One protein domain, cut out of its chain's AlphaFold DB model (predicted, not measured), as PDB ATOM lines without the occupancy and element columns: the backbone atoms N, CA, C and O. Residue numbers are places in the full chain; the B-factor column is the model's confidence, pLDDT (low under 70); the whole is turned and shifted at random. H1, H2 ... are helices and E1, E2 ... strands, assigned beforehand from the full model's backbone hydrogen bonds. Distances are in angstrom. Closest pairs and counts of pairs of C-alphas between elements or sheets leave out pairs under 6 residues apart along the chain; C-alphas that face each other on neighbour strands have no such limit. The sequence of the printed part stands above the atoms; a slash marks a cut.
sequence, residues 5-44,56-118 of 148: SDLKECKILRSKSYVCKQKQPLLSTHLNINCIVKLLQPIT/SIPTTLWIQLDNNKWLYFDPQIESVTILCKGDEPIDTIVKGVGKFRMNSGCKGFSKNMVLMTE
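This is residues 5 to 44 and 56 to 118 of the 148 residues of an uncharacterized protein of Blattella germanica (UniProt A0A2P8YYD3). What shape do these atoms make? Residues 56 to 118 make a five-strand sheet folded into a V, where the long hairpin E4 and E5 doubles back on itself, with E3 beside one half of E4 and the hairpin E6 and E7 beside the other. Separate from this V lies a thin arm: H1, the small hairpin E1 and E2, a long stretch with no named element, residues 20 to 34, and then H2, residues 35 to 39, with residues 30 to 36 and 38 to 44 standing free. What is it built of? The printed part has 103 residues with two named helices and seven named strands, in the order H1 E1 E2 H2 E3 E4 E5 E6 E7 along the chain, with neighbour strands antiparallel in both sheets; the class is mostly strand, with strands holding 46 of the 56 residues in named elements. The whole is only just loose, close to extended, with a radius of gyration of the C-alphas of 19.0 A and spans of 53 by 35 by 23 A.

What comes first along the printed part? H1, residues 5 to 9, is followed by the hairpin of E1, residues 11 to 14, and E2, residues 17 to 19, with N 11 and O 19 at 2.8 A. The closest C-alphas of H1 and E2, those of Leu 7 and Tyr 18, are 7.5 A apart. H2, residues 35 to 39, is not on the branched sheet and has its O i to N i+4 pair within hydrogen-bond range; H1 has 0 of 1, and 0 of 2 O i to N i+3 pairs. How is the branched sheet joined? E3, residues 61 to 64, E4, residues 69 to 84, and E5, residues 90 to 101, form a meander, each strand the antiparallel neighbour of the one before; N 61 and O 73 are 2.8 A apart, N 82 and O 90 2.7 A. E6, residues 106 to 109, is on the same side of E4 as E3, with N 109 and O 81 at 2.7 A, and E5 is on the other side. E7, residues 114 to 116, forms a hairpin with E6, with N 115 and O 108 at 2.8 A.

Where does the printed part begin? H1 begins at C-alpha 5, (70.039, 33.883, 99.602). Where do the long strands bend? E4, 15.5 A from first to last C-alpha, bends by 150 degrees at residue 73, C-alpha (90.698, 34.814, 73.824). E5, 13.4 A, bends by 146 degrees at residue 98. Where does E7 end? C-alpha 116 is at (75.917, 43.730, 77.397).

How far does it reach? The two C-alphas farthest apart, those of Leu 31 and Gly 86, are 58.1 A apart. What interrupts it? Residues 45 to 55 are not printed, and C-alphas 44 and 56 are 23.4 A apart. The link E2 to H2 is long, with 15 residues. Where is confidence low? Residues 5 to 7, 15 to 16 and 24 to 44 are under 70 in pLDDT; the mean of the printed part is 81.4.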
ATOM      1  N   SER A   5      70.477  34.426  98.311       69.94
ATOM      2  CA  SER A   5      70.039  33.883  99.602       69.94
ATOM      3  C   SER A   5      71.190  33.562 100.557       69.94
ATOM      4  O   SER A   5      71.015  33.667 101.767       69.94
ATOM      5  N   ASP A   6      72.359  33.193 100.029       65.81
ATOM      6  CA  ASP A   6      73.528  32.808 100.821       65.81
ATOM      7  C   ASP A   6      74.212  34.030 101.455       65.81
ATOM      8  O   ASP A   6      74.898  33.890 102.466       65.81
ATOM      9  N   LEU A   7      73.983  35.233 100.910       69.94
ATOM     10  CA  LEU A   7      74.546  36.492 101.411       69.94
ATOM     11  C   LEU A   7      73.867  36.986 102.694       69.94
ATOM     12  O   LEU A   7      74.467  37.754 103.445       69.94
ATOM     13  N   LYS A   8      72.642  36.523 102.985       76.31
ATOM     14  CA  LYS A   8      71.880  36.924 104.182       76.31
ATOM     15  C   LYS A   8      72.541  36.493 105.492       76.31
ATOM     16  O   LYS A   8      72.303  37.102 106.529       76.31
ATOM     17  N   GLU A   9      73.366  35.453 105.450       78.25
ATOM     18  CA  GLU A   9      74.094  34.932 106.612       78.25
ATOM     19  C   GLU A   9      75.512  35.519 106.745       78.25
ATOM     20  O   GLU A   9      76.257  35.154 107.659       78.25
ATOM     21  N   CYS A  10      75.913  36.411 105.838       81.50
ATOM     22  CA  CYS A  10      77.254  36.979 105.803       81.50
ATOM     23  C   CYS A  10      77.321  38.311 106.559       81.50
ATOM     24  O   CYS A  10      76.393  39.117 106.538       81.50
ATOM     25  N   LYS A  11      78.457  38.577 107.210       85.69
ATOM     26  CA  LYS A  11      78.734  39.878 107.829       85.69
ATOM     27  C   LYS A  11      79.210  40.868 106.773       85.69
ATOM     28  O   LYS A  11      80.064  40.533 105.958       85.69
ATOM     29  N   ILE A  12      78.701  42.092 106.821       83.62
ATOM     30  CA  ILE A  12      79.112  43.171 105.919       83.62
ATOM     31  C   ILE A  12      80.383  43.820 106.478       83.62
ATOM     32  O   ILE A  12      80.395  44.255 107.628       83.62
ATOM     33  N   LEU A  13      81.449  43.884 105.674       77.00
ATOM     34  CA  LEU A  13      82.679  44.619 106.006       77.00
ATOM     35  C   LEU A  13      82.642  46.055 105.470       77.00
ATOM     36  O   LEU A  13      83.014  46.991 106.174       77.00
ATOM     37  N   ARG A  14      82.232  46.216 104.206       78.38
ATOM     38  CA  ARG A  14      82.119  47.484 103.457       78.38
ATOM     39  C   ARG A  14      81.018  47.353 102.402       78.38
ATOM     40  O   ARG A  14      80.534  46.247 102.164       78.38
ATOM     41  N   SER A  15      80.660  48.447 101.728       69.12
ATOM     42  CA  SER A  15      79.764  48.414 100.564       69.12
ATOM     43  C   SER A  15      80.221  47.334  99.572       69.12
ATOM     44  O   SER A  15      81.345  47.389  99.082       69.12
ATOM     45  N   LYS A  16      79.361  46.338  99.317       67.88
ATOM     46  CA  LYS A  16      79.616  45.171  98.443       67.88
ATOM     47  C   LYS A  16      80.727  44.199  98.897       67.88
ATOM     48  O   LYS A  16      81.140  43.351  98.115       67.88
ATOM     49  N   SER A  17      81.183  44.262 100.149       71.69
ATOM     50  CA  SER A  17      82.158  43.317 100.713       71.69
ATOM     51  C   SER A  17      81.548  42.533 101.876       71.69
ATOM     52  O   SER A  17      81.120  43.119 102.874       71.69
ATOM     53  N   TYR A  18      81.529  41.204 101.750       81.69
ATOM     54  CA  TYR A  18      80.869  40.287 102.681       81.69
ATOM     55  C   TYR A  18      81.836  39.213 103.187       81.69
ATOM     56  O   TYR A  18      82.644  38.683 102.428       81.69
ATOM     57  N   VAL A  19      81.710  38.848 104.462       83.50
ATOM     58  CA  VAL A  19      82.392  37.703 105.080       83.50
ATOM     59  C   VAL A  19      81.354  36.667 105.459       83.50
ATOM     60  O   VAL A  19      80.543  36.875 106.362       83.50
ATOM     61  N   CYS A  20      81.389  35.540 104.764       80.75
ATOM     62  CA  CYS A  20      80.456  34.441 104.951       80.75
ATOM     63  C   CYS A  20      81.092  33.320 105.776       80.75
ATOM     64  O   CYS A  20      82.291  33.056 105.667       80.75
ATOM     65  N   LYS A  21      80.283  32.612 106.571       75.62
ATOM     66  CA  LYS A  21      80.734  31.370 107.208       75.62
ATOM     67  C   LYS A  21      80.997  30.326 106.120       75.62
ATOM     68  O   LYS A  21      80.150  30.096 105.259       75.62
ATOM     69  N   GLN A  22      82.164  29.693 106.160       70.69
ATOM     70  CA  GLN A  22      82.559  28.697 105.173       70.69
ATOM     71  C   GLN A  22      81.662  27.450 105.255       70.69
ATOM     72  O   GLN A  22      81.725  26.700 106.225       70.69
ATOM     73  N   LYS A  23      80.821  27.241 104.233       71.19
ATOM     74  CA  LYS A  23      79.929  26.069 104.117       71.19
ATOM     75  C   LYS A  23      80.528  24.923 103.294       71.19
ATOM     76  O   LYS A  23      80.033  23.806 103.358       71.19
ATOM     77  N   GLN A  24      81.570  25.198 102.510       67.25
ATOM     78  CA  GLN A  24      82.256  24.199 101.691       67.25
ATOM     79  C   GLN A  24      83.547  23.739 102.376       67.25
ATOM     80  O   GLN A  24      84.240  24.583 102.956       67.25
ATOM     81  N   PRO A  25      83.891  22.441 102.302       59.91
ATOM     82  CA  PRO A  25      85.133  21.938 102.867       59.91
ATOM     83  C   PRO A  25      86.321  22.715 102.296       59.91
ATOM     84  O   PRO A  25      86.451  22.884 101.083       59.91
ATOM     85  N   LEU A  26      87.180  23.210 103.186       58.53
ATOM     86  CA  LEU A  26      88.477  23.746 102.794       58.53
ATOM     87  C   LEU A  26      89.306  22.586 102.254       58.53
ATOM     88  O   LEU A  26      89.551  21.610 102.966       58.53
ATOM     89  N   LEU A  27      89.744  22.686 101.002       54.75
ATOM     90  CA  LEU A  27      90.791  21.807 100.500       54.75
ATOM     91  C   LEU A  27      92.032  22.028 101.373       54.75
ATOM     92  O   LEU A  27      92.588  23.125 101.399       54.75
ATOM     93  N   SER A  28      92.441  20.995 102.113       49.56
ATOM     94  CA  SER A  28      93.668  21.035 102.903       49.56
ATOM     95  C   SER A  28      94.861  21.090 101.952       49.56
ATOM     96  O   SER A  28      95.275  20.085 101.376       49.56
ATOM     97  N   THR A  29      95.413  22.285 101.774       52.28
ATOM     98  CA  THR A  29      96.616  22.547 100.971       52.28
ATOM     99  C   THR A  29      97.890  21.998 101.618       52.28
ATOM    100  O   THR A  29      98.951  22.013 101.000       52.28
ATOM    101  N   HIS A  30      97.788  21.491 102.851       53.19
ATOM    102  CA  HIS A  30      98.904  20.995 103.651       53.19
ATOM    103  C   HIS A  30      99.465  19.644 103.192       53.19
ATOM    104  O   HIS A  30     100.602  19.332 103.529       53.19
ATOM    105  N   LEU A  31      98.695  18.841 102.450       54.44
ATOM    106  CA  LEU A  31      99.116  17.484 102.068       54.44
ATOM    107  C   LEU A  31      99.640  17.385 100.635       54.44
ATOM    108  O   LEU A  31     100.375  16.459 100.328       54.44
ATOM    109  N   ASN A  32      99.309  18.351  99.783       52.00
ATOM    110  CA  ASN A  32      99.922  18.555  98.479       52.00
ATOM    111  C   ASN A  32      99.715  20.020  98.110       52.00
ATOM    112  O   ASN A  32      98.582  20.510  98.126       52.00
ATOM    113  N   ILE A  33     100.796  20.715  97.756       56.72
ATOM    114  CA  ILE A  33     100.716  22.009  97.081       56.72
ATOM    115  C   ILE A  33      99.971  21.759  95.772       56.72
ATOM    116  O   ILE A  33     100.536  21.308  94.778       56.72
ATOM    117  N   ASN A  34      98.662  21.971  95.801       59.69
ATOM    118  CA  ASN A  34      97.828  21.779  94.639       59.69
ATOM    119  C   ASN A  34      98.168  22.915  93.676       59.69
ATOM    120  O   ASN A  34      98.072  24.086  94.051       59.69
ATOM    121  N   CYS A  35      98.600  22.578  92.461       58.56
ATOM    122  CA  CYS A  35      98.939  23.560  91.436       58.56
ATOM    123  C   CYS A  35      97.842  24.627  91.293       58.56
ATOM    124  O   CYS A  35      98.154  25.808  91.187       58.56
ATOM    125  N   ILE A  36      96.573  24.231  91.424       60.34
ATOM    126  CA  ILE A  36      95.420  25.138  91.385       60.34
ATOM    127  C   ILE A  36      95.576  26.305  92.366       60.34
ATOM    128  O   ILE A  36      95.281  27.437  92.016       60.34
ATOM    129  N   VAL A  37      96.087  26.066  93.574       65.19
ATOM    130  CA  VAL A  37      96.270  27.115  94.589       65.19
ATOM    131  C   VAL A  37      97.402  28.064  94.208       65.19
ATOM    132  O   VAL A  37      97.299  29.264  94.438       65.19
ATOM    133  N   LYS A  38      98.463  27.545  93.579       65.00
ATOM    134  CA  LYS A  38      99.532  28.382  93.025       65.00
ATOM    135  C   LYS A  38      99.058  29.180  91.807       65.00
ATOM    136  O   LYS A  38      99.470  30.324  91.676       65.00
ATOM    137  N   LEU A  39      98.145  28.633  90.993       59.97
ATOM    138  CA  LEU A  39      97.463  29.340  89.895       59.97
ATOM    139  C   LEU A  39      96.624  30.538  90.361       59.97
ATOM    140  O   LEU A  39      96.367  31.430  89.562       59.97
ATOM    141  N   LEU A  40      96.229  30.588  91.638       58.19
ATOM    142  CA  LEU A  40      95.520  31.739  92.212       58.19
ATOM    143  C   LEU A  40      96.453  32.894  92.616       58.19
ATOM    144  O   LEU A  40      95.971  33.970  92.963       58.19
ATOM    145  N   GLN A  41      97.769  32.681  92.618       62.81
ATOM    146  CA  GLN A  41      98.758  33.731  92.859       62.81
ATOM    147  C   GLN A  41      99.220  34.319  91.517       62.81
ATOM    148  O   GLN A  41      99.048  33.676  90.486       62.81
ATOM    149  N   PRO A  42      99.812  35.525  91.477       52.12
ATOM    150  CA  PRO A  42     100.450  36.016  90.262       52.12
ATOM    151  C   PRO A  42     101.588  35.066  89.884       52.12
ATOM    152  O   PRO A  42     102.556  34.938  90.636       52.12
ATOM    153  N   ILE A  43     101.474  34.383  88.746       59.41
ATOM    154  CA  ILE A  43     102.523  33.480  88.276       59.41
ATOM    155  C   ILE A  43     103.160  34.031  87.011       59.41
ATOM    156  O   ILE A  43     102.483  34.508  86.107       59.41
ATOM    157  N   THR A  44     104.481  33.920  86.940       60.94
ATOM    158  CA  THR A  44     105.272  34.260  85.756       60.94
ATOM    159  C   THR A  44     105.510  33.061  84.833       60.94
ATOM    160  O   THR A  44     105.649  33.259  83.634       60.94
ATOM    161  N   SER A  56      90.739  22.693  72.359       78.75
ATOM    162  CA  SER A  56      90.538  23.441  71.120       78.75
ATOM    163  C   SER A  56      89.288  24.300  71.267       78.75
ATOM    164  O   SER A  56      88.195  23.773  71.479       78.75
ATOM    165  N   ILE A  57      89.457  25.620  71.195       81.44
ATOM    166  CA  ILE A  57      88.355  26.579  71.232       81.44
ATOM    167  C   ILE A  57      88.253  27.190  69.828       81.44
ATOM    168  O   ILE A  57      89.121  27.974  69.457       81.44
ATOM    169  N   PRO A  58      87.235  26.830  69.023       86.19
ATOM    170  CA  PRO A  58      87.138  27.264  67.625       86.19
ATOM    171  C   PRO A  58      86.543  28.668  67.454       86.19
ATOM    172  O   PRO A  58      86.490  29.184  66.343       86.19
ATOM    173  N   THR A  59      86.044  29.268  68.535       89.50
ATOM    174  CA  THR A  59      85.383  30.579  68.529       89.50
ATOM    175  C   THR A  59      85.924  31.442  69.657       89.50
ATOM    176  O   THR A  59      86.533  30.924  70.592       89.50
ATOM    177  N   THR A  60      85.695  32.748  69.589       91.25
ATOM    178  CA  THR A  60      86.154  33.675  70.620       91.25
ATOM    179  C   THR A  60      85.544  33.335  71.974       91.25
ATOM    180  O   THR A  60      84.325  33.262  72.138       91.25
ATOM    181  N   LEU A  61      86.395  33.114  72.969       92.81
ATOM    182  CA  LEU A  61      85.977  32.956  74.352       92.81
ATOM    183  C   LEU A  61      85.921  34.337  74.996       92.81
ATOM    184  O   LEU A  61      86.935  35.027  75.053       92.81
ATOM    185  N   TRP A  62      84.767  34.698  75.546       92.94
ATOM    186  CA  TRP A  62      84.605  35.911  76.341       92.94
ATOM    187  C   TRP A  62      84.302  35.554  77.790       92.94
ATOM    188  O   TRP A  62      83.432  34.729  78.072       92.94
ATOM    189  N   ILE A  63      84.988  36.215  78.714       91.75
ATOM    190  CA  ILE A  63      84.797  36.057  80.153       91.75
ATOM    191  C   ILE A  63      84.467  37.432  80.715       91.75
ATOM    192  O   ILE A  63      85.299  38.338  80.676       91.75
ATOM    193  N   GLN A  64      83.245  37.595  81.214       87.38
ATOM    194  CA  GLN A  64      82.814  38.848  81.820       87.38
ATOM    195  C   GLN A  64      83.566  39.105  83.128       87.38
ATOM    196  O   GLN A  64      83.686  38.222  83.978       87.38
ATOM    197  N   LEU A  65      84.063  40.329  83.256       86.88
ATOM    198  CA  LEU A  65      84.594  40.909  84.481       86.88
ATOM    199  C   LEU A  65      83.624  41.989  84.987       86.88
ATOM    200  O   LEU A  65      82.581  42.260  84.389       86.88
ATOM    201  N   ASP A  66      84.015  42.668  86.059       81.00
ATOM    202  CA  ASP A  66      83.302  43.834  86.567       81.00
ATOM    203  C   ASP A  66      83.532  45.077  85.685       81.00
ATOM    204  O   ASP A  66      84.487  45.171  84.906       81.00
ATOM    205  N   ASN A  67      82.680  46.091  85.860       85.06
ATOM    206  CA  ASN A  67      82.820  47.415  85.249       85.06
ATOM    207  C   ASN A  67      82.844  47.424  83.705       85.06
ATOM    208  O   ASN A  67      83.644  48.153  83.109       85.06
ATOM    209  N   ASN A  68      81.949  46.668  83.056       90.81
ATOM    210  CA  ASN A  68      81.822  46.617  81.590       90.81
ATOM    211  C   ASN A  68      83.134  46.219  80.899       90.81
ATOM    212  O   ASN A  68      83.527  46.803  79.881       90.81
ATOM    213  N   LYS A  69      83.836  45.253  81.497       91.94
ATOM    214  CA  LYS A  69      85.078  44.685  80.978       91.94
ATOM    215  C   LYS A  69      84.907  43.194  80.735       91.94
ATOM    216  O   LYS A  69      84.196  42.508  81.462       91.94
ATOM    217  N   TRP A  70      85.621  42.692  79.741       93.62
ATOM    218  CA  TRP A  70      85.707  41.277  79.422       93.62
ATOM    219  C   TRP A  70      87.159  40.907  79.165       93.62
ATOM    220  O   TRP A  70      87.892  41.669  78.533       93.62
ATOM    221  N   LEU A  71      87.569  39.729  79.619       92.88
ATOM    222  CA  LEU A  71      88.722  39.060  79.030       92.88
ATOM    223  C   LEU A  71      88.259  38.348  77.771       92.88
ATOM    224  O   LEU A  71      87.179  37.752  77.760       92.88
ATOM    225  N   TYR A  72      89.080  38.394  76.733       92.75
ATOM    226  CA  TYR A  72      88.837  37.628  75.525       92.75
ATOM    227  C   TYR A  72      90.050  36.785  75.156       92.75
ATOM    228  O   TYR A  72      91.200  37.185  75.363       92.75
ATOM    229  N   PHE A  73      89.762  35.618  74.592       92.00
ATOM    230  CA  PHE A  73      90.698  34.814  73.824       92.00
ATOM    231  C   PHE A  73      90.071  34.552  72.460       92.00
ATOM    232  O   PHE A  73      89.060  33.860  72.361       92.00
ATOM    233  N   ASP A  74      90.672  35.118  71.427       90.81
ATOM    234  CA  ASP A  74      90.255  34.969  70.047       90.81
ATOM    235  C   ASP A  74      91.285  34.125  69.270       90.81
ATOM    236  O   ASP A  74      92.420  34.583  69.066       90.81
ATOM    237  N   PRO A  75      90.916  32.905  68.829       86.69
ATOM    238  CA  PRO A  75      91.777  32.064  68.005       86.69
ATOM    239  C   PRO A  75      91.940  32.603  66.573       86.69
ATOM    240  O   PRO A  75      92.905  32.237  65.900       86.69
ATOM    241  N   GLN A  76      91.018  33.447  66.087       87.50
ATOM    242  CA  GLN A  76      91.036  34.008  64.736       87.50
ATOM    243  C   GLN A  76      90.420  35.403  64.676       87.50
ATOM    244  O   GLN A  76      89.205  35.533  64.813       87.50
ATOM    245  N   ILE A  77      91.248  36.380  64.275       89.50
ATOM    246  CA  ILE A  77      90.909  37.808  64.148       89.50
ATOM    247  C   ILE A  77      89.418  38.037  63.871       89.50
ATOM    248  O   ILE A  77      88.848  37.594  62.861       89.50
ATOM    249  N   GLU A  78      88.796  38.770  64.779       91.75
ATOM    250  CA  GLU A  78      87.373  39.047  64.771       91.75
ATOM    251  C   GLU A  78      87.094  40.550  64.859       91.75
ATOM    252  O   GLU A  78      87.811  41.294  65.522       91.75
ATOM    253  N   SER A  79      86.029  40.995  64.185       95.00
ATOM    254  CA  SER A  79      85.455  42.328  64.375       95.00
ATOM    255  C   SER A  79      84.278  42.246  65.341       95.00
ATOM    256  O   SER A  79      83.400  41.400  65.168       95.00
ATOM    257  N   VAL A  80      84.262  43.133  66.332       96.56
ATOM    258  CA  VAL A  80      83.158  43.332  67.269       96.56
ATOM    259  C   VAL A  80      82.498  44.665  66.960       96.56
ATOM    260  O   VAL A  80      83.136  45.712  67.079       96.56
ATOM    261  N   THR A  81      81.214  44.632  66.616       97.56
ATOM    262  CA  THR A  81      80.422  45.842  66.373       97.56
ATOM    263  C   THR A  81      79.845  46.350  67.685       97.56
ATOM    264  O   THR A  81      79.130  45.629  68.377       97.56
ATOM    265  N   ILE A  82      80.119  47.596  68.041       96.50
ATOM    266  CA  ILE A  82      79.635  48.250  69.254       96.50
ATOM    267  C   ILE A  82      78.548  49.247  68.866       96.50
ATOM    268  O   ILE A  82      78.764  50.135  68.046       96.50
ATOM    269  N   LEU A  83      77.383  49.115  69.492       94.50
ATOM    270  CA  LEU A  83      76.243  50.004  69.333       94.50
ATOM    271  C   LEU A  83      75.941  50.701  70.659       94.50
ATOM    272  O   LEU A  83      75.574  50.044  71.637       94.50
ATOM    273  N   CYS A  84      76.040  52.026  70.678       91.50
ATOM    274  CA  CYS A  84      75.661  52.867  71.811       91.50
ATOM    275  C   CYS A  84      74.413  53.691  71.458       91.50
ATOM    276  O   CYS A  84      74.107  53.935  70.291       91.50
ATOM    277  N   LYS A  85      73.630  54.093  72.463       86.00
ATOM    278  CA  LYS A  85      72.383  54.832  72.229       86.00
ATOM    279  C   LYS A  85      72.677  56.244  71.706       86.00
ATOM    280  O   LYS A  85      73.117  57.090  72.473       86.00
ATOM    281  N   GLY A  86      72.314  56.508  70.451       84.88
ATOM    282  CA  GLY A  86      72.453  57.828  69.822       84.88
ATOM    283  C   GLY A  86      73.741  58.017  69.021       84.88
ATOM    284  O   GLY A  86      73.879  59.056  68.384       84.88
ATOM    285  N   ASP A  87      74.615  57.009  69.003       89.44
ATOM    286  CA  ASP A  87      75.852  57.004  68.226       89.44
ATOM    287  C   ASP A  87      75.746  56.027  67.046       89.44
ATOM    288  O   ASP A  87      74.966  55.066  67.077       89.44
ATOM    289  N   GLU A  88      76.544  56.257  66.003       92.62
ATOM    290  CA  GLU A  88      76.702  55.290  64.916       92.62
ATOM    291  C   GLU A  88      77.442  54.029  65.406       92.62
ATOM    292  O   GLU A  88      78.289  54.120  66.302       92.62
ATOM    293  N   PRO A  89      77.145  52.841  64.843       94.69
ATOM    294  CA  PRO A  89      77.877  51.625  65.174       94.69
ATOM    295  C   PRO A  89      79.369  51.767  64.858       94.69
ATOM    296  O   PRO A  89      79.735  52.234  63.780       94.69
ATOM    297  N   ILE A  90      80.224  51.310  65.772       95.44
ATOM    298  CA  ILE A  90      81.677  51.278  65.571       95.44
ATOM    299  C   ILE A  90      82.185  49.842  65.588       95.44
ATOM    300  O   ILE A  90      81.804  49.053  66.446       95.44
ATOM    301  N   ASP A  91      83.091  49.511  64.677       95.31
ATOM    302  CA  ASP A  91      83.725  48.197  64.632       95.31
ATOM    303  C   ASP A  91      85.102  48.239  65.294       95.31
ATOM    304  O   ASP A  91      85.915  49.130  65.041       95.31
ATOM    305  N   THR A  92      85.375  47.267  66.160       93.94
ATOM    306  CA  THR A  92      86.673  47.101  66.821       93.94
ATOM    307  C   THR A  92      87.213  45.707  66.568       93.94
ATOM    308  O   THR A  92      86.533  44.713  66.803       93.94
ATOM    309  N   ILE A  93      88.469  45.629  66.136       94.88
ATOM    310  CA  ILE A  93      89.142  44.354  65.905       94.88
ATOM    311  C   ILE A  93      89.682  43.812  67.231       94.88
ATOM    312  O   ILE A  93      90.414  44.505  67.940       94.88
ATOM    313  N   VAL A  94      89.373  42.554  67.527       92.50
ATOM    314  CA  VAL A  94      90.000  41.770  68.593       92.50
ATOM    315  C   VAL A  94      90.854  40.660  67.982       92.50
ATOM    316  O   VAL A  94      90.582  40.169  66.889       92.50
ATOM    317  N   LYS A  95      91.961  40.330  68.651       92.94
ATOM    318  CA  LYS A  95      92.914  39.301  68.218       92.94
ATOM    319  C   LYS A  95      93.663  38.741  69.419       92.94
ATOM    320  O   LYS A  95      94.143  39.516  70.250       92.94
ATOM    321  N   GLY A  96      93.846  37.422  69.460       88.94
ATOM    322  CA  GLY A  96      94.650  36.764  70.487       88.94
ATOM    323  C   GLY A  96      94.035  36.932  71.872       88.94
ATOM    324  O   GLY A  96      92.841  36.732  72.047       88.94
ATOM    325  N   VAL A  97      94.838  37.309  72.866       90.25
ATOM    326  CA  VAL A  97      94.372  37.522  74.246       90.25
ATOM    327  C   VAL A  97      94.325  39.010  74.549       90.25
ATOM    328  O   VAL A  97      95.279  39.729  74.250       90.25
ATOM    329  N   GLY A  98      93.274  39.465  75.222       89.12
ATOM    330  CA  GLY A  98      93.251  40.826  75.729       89.12
ATOM    331  C   GLY A  98      92.101  41.124  76.672       89.12
ATOM    332  O   GLY A  98      91.355  40.244  77.104       89.12
ATOM    333  N   LYS A  99      91.989  42.411  76.998       92.12
ATOM    334  CA  LYS A  99      90.901  42.970  77.793       92.12
ATOM    335  C   LYS A  99      90.112  43.941  76.931       92.12
ATOM    336  O   LYS A  99      90.668  44.906  76.415       92.12
ATOM    337  N   PHE A 100      88.821  43.690  76.810       93.69
ATOM    338  CA  PHE A 100      87.881  44.528  76.086       93.69
ATOM    339  C   PHE A 100      87.040  45.321  77.081       93.69
ATOM    340  O   PHE A 100      86.612  44.779  78.100       93.69
ATOM    341  N   ARG A 101      86.818  46.608  76.820       93.19
ATOM    342  CA  ARG A 101      86.023  47.492  77.678       93.19
ATOM    343  C   ARG A 101      85.050  48.280  76.821       93.19
ATOM    344  O   ARG A 101      85.449  48.819  75.795       93.19
ATOM    345  N   MET A 102      83.814  48.404  77.292       91.94
ATOM    346  CA  MET A 102      82.808  49.269  76.677       91.94
ATOM    347  C   MET A 102      82.261  50.282  77.678       91.94
ATOM    348  O   MET A 102      82.278  50.064  78.891       91.94
ATOM    349  N   ASN A 103      81.767  51.399  77.154       89.00
ATOM    350  CA  ASN A 103      81.071  52.403  77.950       89.00
ATOM    351  C   ASN A 103      79.678  51.906  78.346       89.00
ATOM    352  O   ASN A 103      79.063  51.131  77.620       89.00
ATOM    353  N   SER A 104      79.176  52.359  79.495       88.50
ATOM    354  CA  SER A 104      77.820  52.038  79.953       88.50
ATOM    355  C   SER A 104      76.768  52.428  78.911       88.50
ATOM    356  O   SER A 104      76.853  53.498  78.313       88.50
ATOM    357  N   GLY A 105      75.757  51.579  78.726       86.00
ATOM    358  CA  GLY A 105      74.672  51.805  77.766       86.00
ATOM    359  C   GLY A 105      74.978  51.350  76.334       86.00
ATOM    360  O   GLY A 105      74.183  51.622  75.432       86.00
ATOM    361  N   CYS A 106      76.089  50.643  76.122       90.62
ATOM    362  CA  CYS A 106      76.476  50.088  74.829       90.62
ATOM    363  C   CYS A 106      76.235  48.570  74.755       90.62
ATOM    364  O   CYS A 106      76.162  47.861  75.762       90.62
ATOM    365  N   LYS A 107      76.123  48.047  73.534       94.06
ATOM    366  CA  LYS A 107      76.042  46.613  73.238       94.06
ATOM    367  C   LYS A 107      77.109  46.247  72.219       94.06
ATOM    368  O   LYS A 107      77.194  46.893  71.184       94.06
ATOM    369  N   GLY A 108      77.892  45.219  72.512       95.12
ATOM    370  CA  GLY A 108      78.864  44.648  71.586       95.12
ATOM    371  C   GLY A 108      78.300  43.401  70.914       95.12
ATOM    372  O   GLY A 108      77.719  42.553  71.586       95.12
ATOM    373  N   PHE A 109      78.487  43.270  69.609       96.00
ATOM    374  CA  PHE A 109      78.099  42.114  68.814       96.00
ATOM    375  C   PHE A 109      79.362  41.443  68.287       96.00
ATOM    376  O   PHE A 109      80.059  41.989  67.437       96.00
ATOM    377  N   SER A 110      79.654  40.273  68.841       94.81
ATOM    378  CA  SER A 110      80.706  39.359  68.410       94.81
ATOM    379  C   SER A 110      80.088  38.252  67.541       94.81
ATOM    380  O   SER A 110      78.873  38.035  67.563       94.81
ATOM    381  N   LYS A 111      80.913  37.522  66.783       91.44
ATOM    382  CA  LYS A 111      80.523  36.369  65.956       91.44
ATOM    383  C   LYS A 111      79.687  35.344  66.732       91.44
ATOM    384  O   LYS A 111      78.807  34.720  66.144       91.44
ATOM    385  N   ASN A 112      79.969  35.140  68.021       91.00
ATOM    386  CA  ASN A 112      79.336  34.101  68.840       91.00
ATOM    387  C   ASN A 112      78.717  34.601  70.160       91.00
ATOM    388  O   ASN A 112      78.164  33.787  70.901       91.00
ATOM    389  N   MET A 113      78.792  35.899  70.476       92.31
ATOM    390  CA  MET A 113      78.273  36.444  71.736       92.31
ATOM    391  C   MET A 113      77.775  37.888  71.585       92.31
ATOM    392  O   MET A 113      78.342  38.686  70.845       92.31
ATOM    393  N   VAL A 114      76.744  38.251  72.353       94.25
ATOM    394  CA  VAL A 114      76.366  39.650  72.596       94.25
ATOM    395  C   VAL A 114      76.900  40.086  73.959       94.25
ATOM    396  O   VAL A 114      76.553  39.504  74.986       94.25
ATOM    397  N   LEU A 115      77.730  41.122  73.970       93.44
ATOM    398  CA  LEU A 115      78.315  41.722  75.164       93.44
ATOM    399  C   LEU A 115      77.403  42.855  75.643       93.44
ATOM    400  O   LEU A 115      77.197  43.836  74.927       93.44
ATOM    401  N   MET A 116      76.836  42.732  76.841       90.81
ATOM    402  CA  MET A 116      75.917  43.730  77.397       90.81
ATOM    403  C   MET A 116      76.561  44.472  78.559       90.81
ATOM    404  O   MET A 116      77.074  43.854  79.485       90.81
ATOM    405  N   THR A 117      76.518  45.801  78.512       88.12
ATOM    406  CA  THR A 117      77.018  46.648  79.597       88.12
ATOM    407  C   THR A 117      75.951  46.878  80.656       88.12
ATOM    408  O   THR A 117      74.781  47.071  80.320       88.12
ATOM    409  N   GLU A 118      76.370  46.964  81.909       80.12
ATOM    410  CA  GLU A 118      75.561  47.467  83.012       80.12
ATOM    411  C   GLU A 118      75.688  48.994  83.125       80.12
ATOM    412  O   GLU A 118      76.698  49.595  82.733       80.12
TER     413      GLU A 118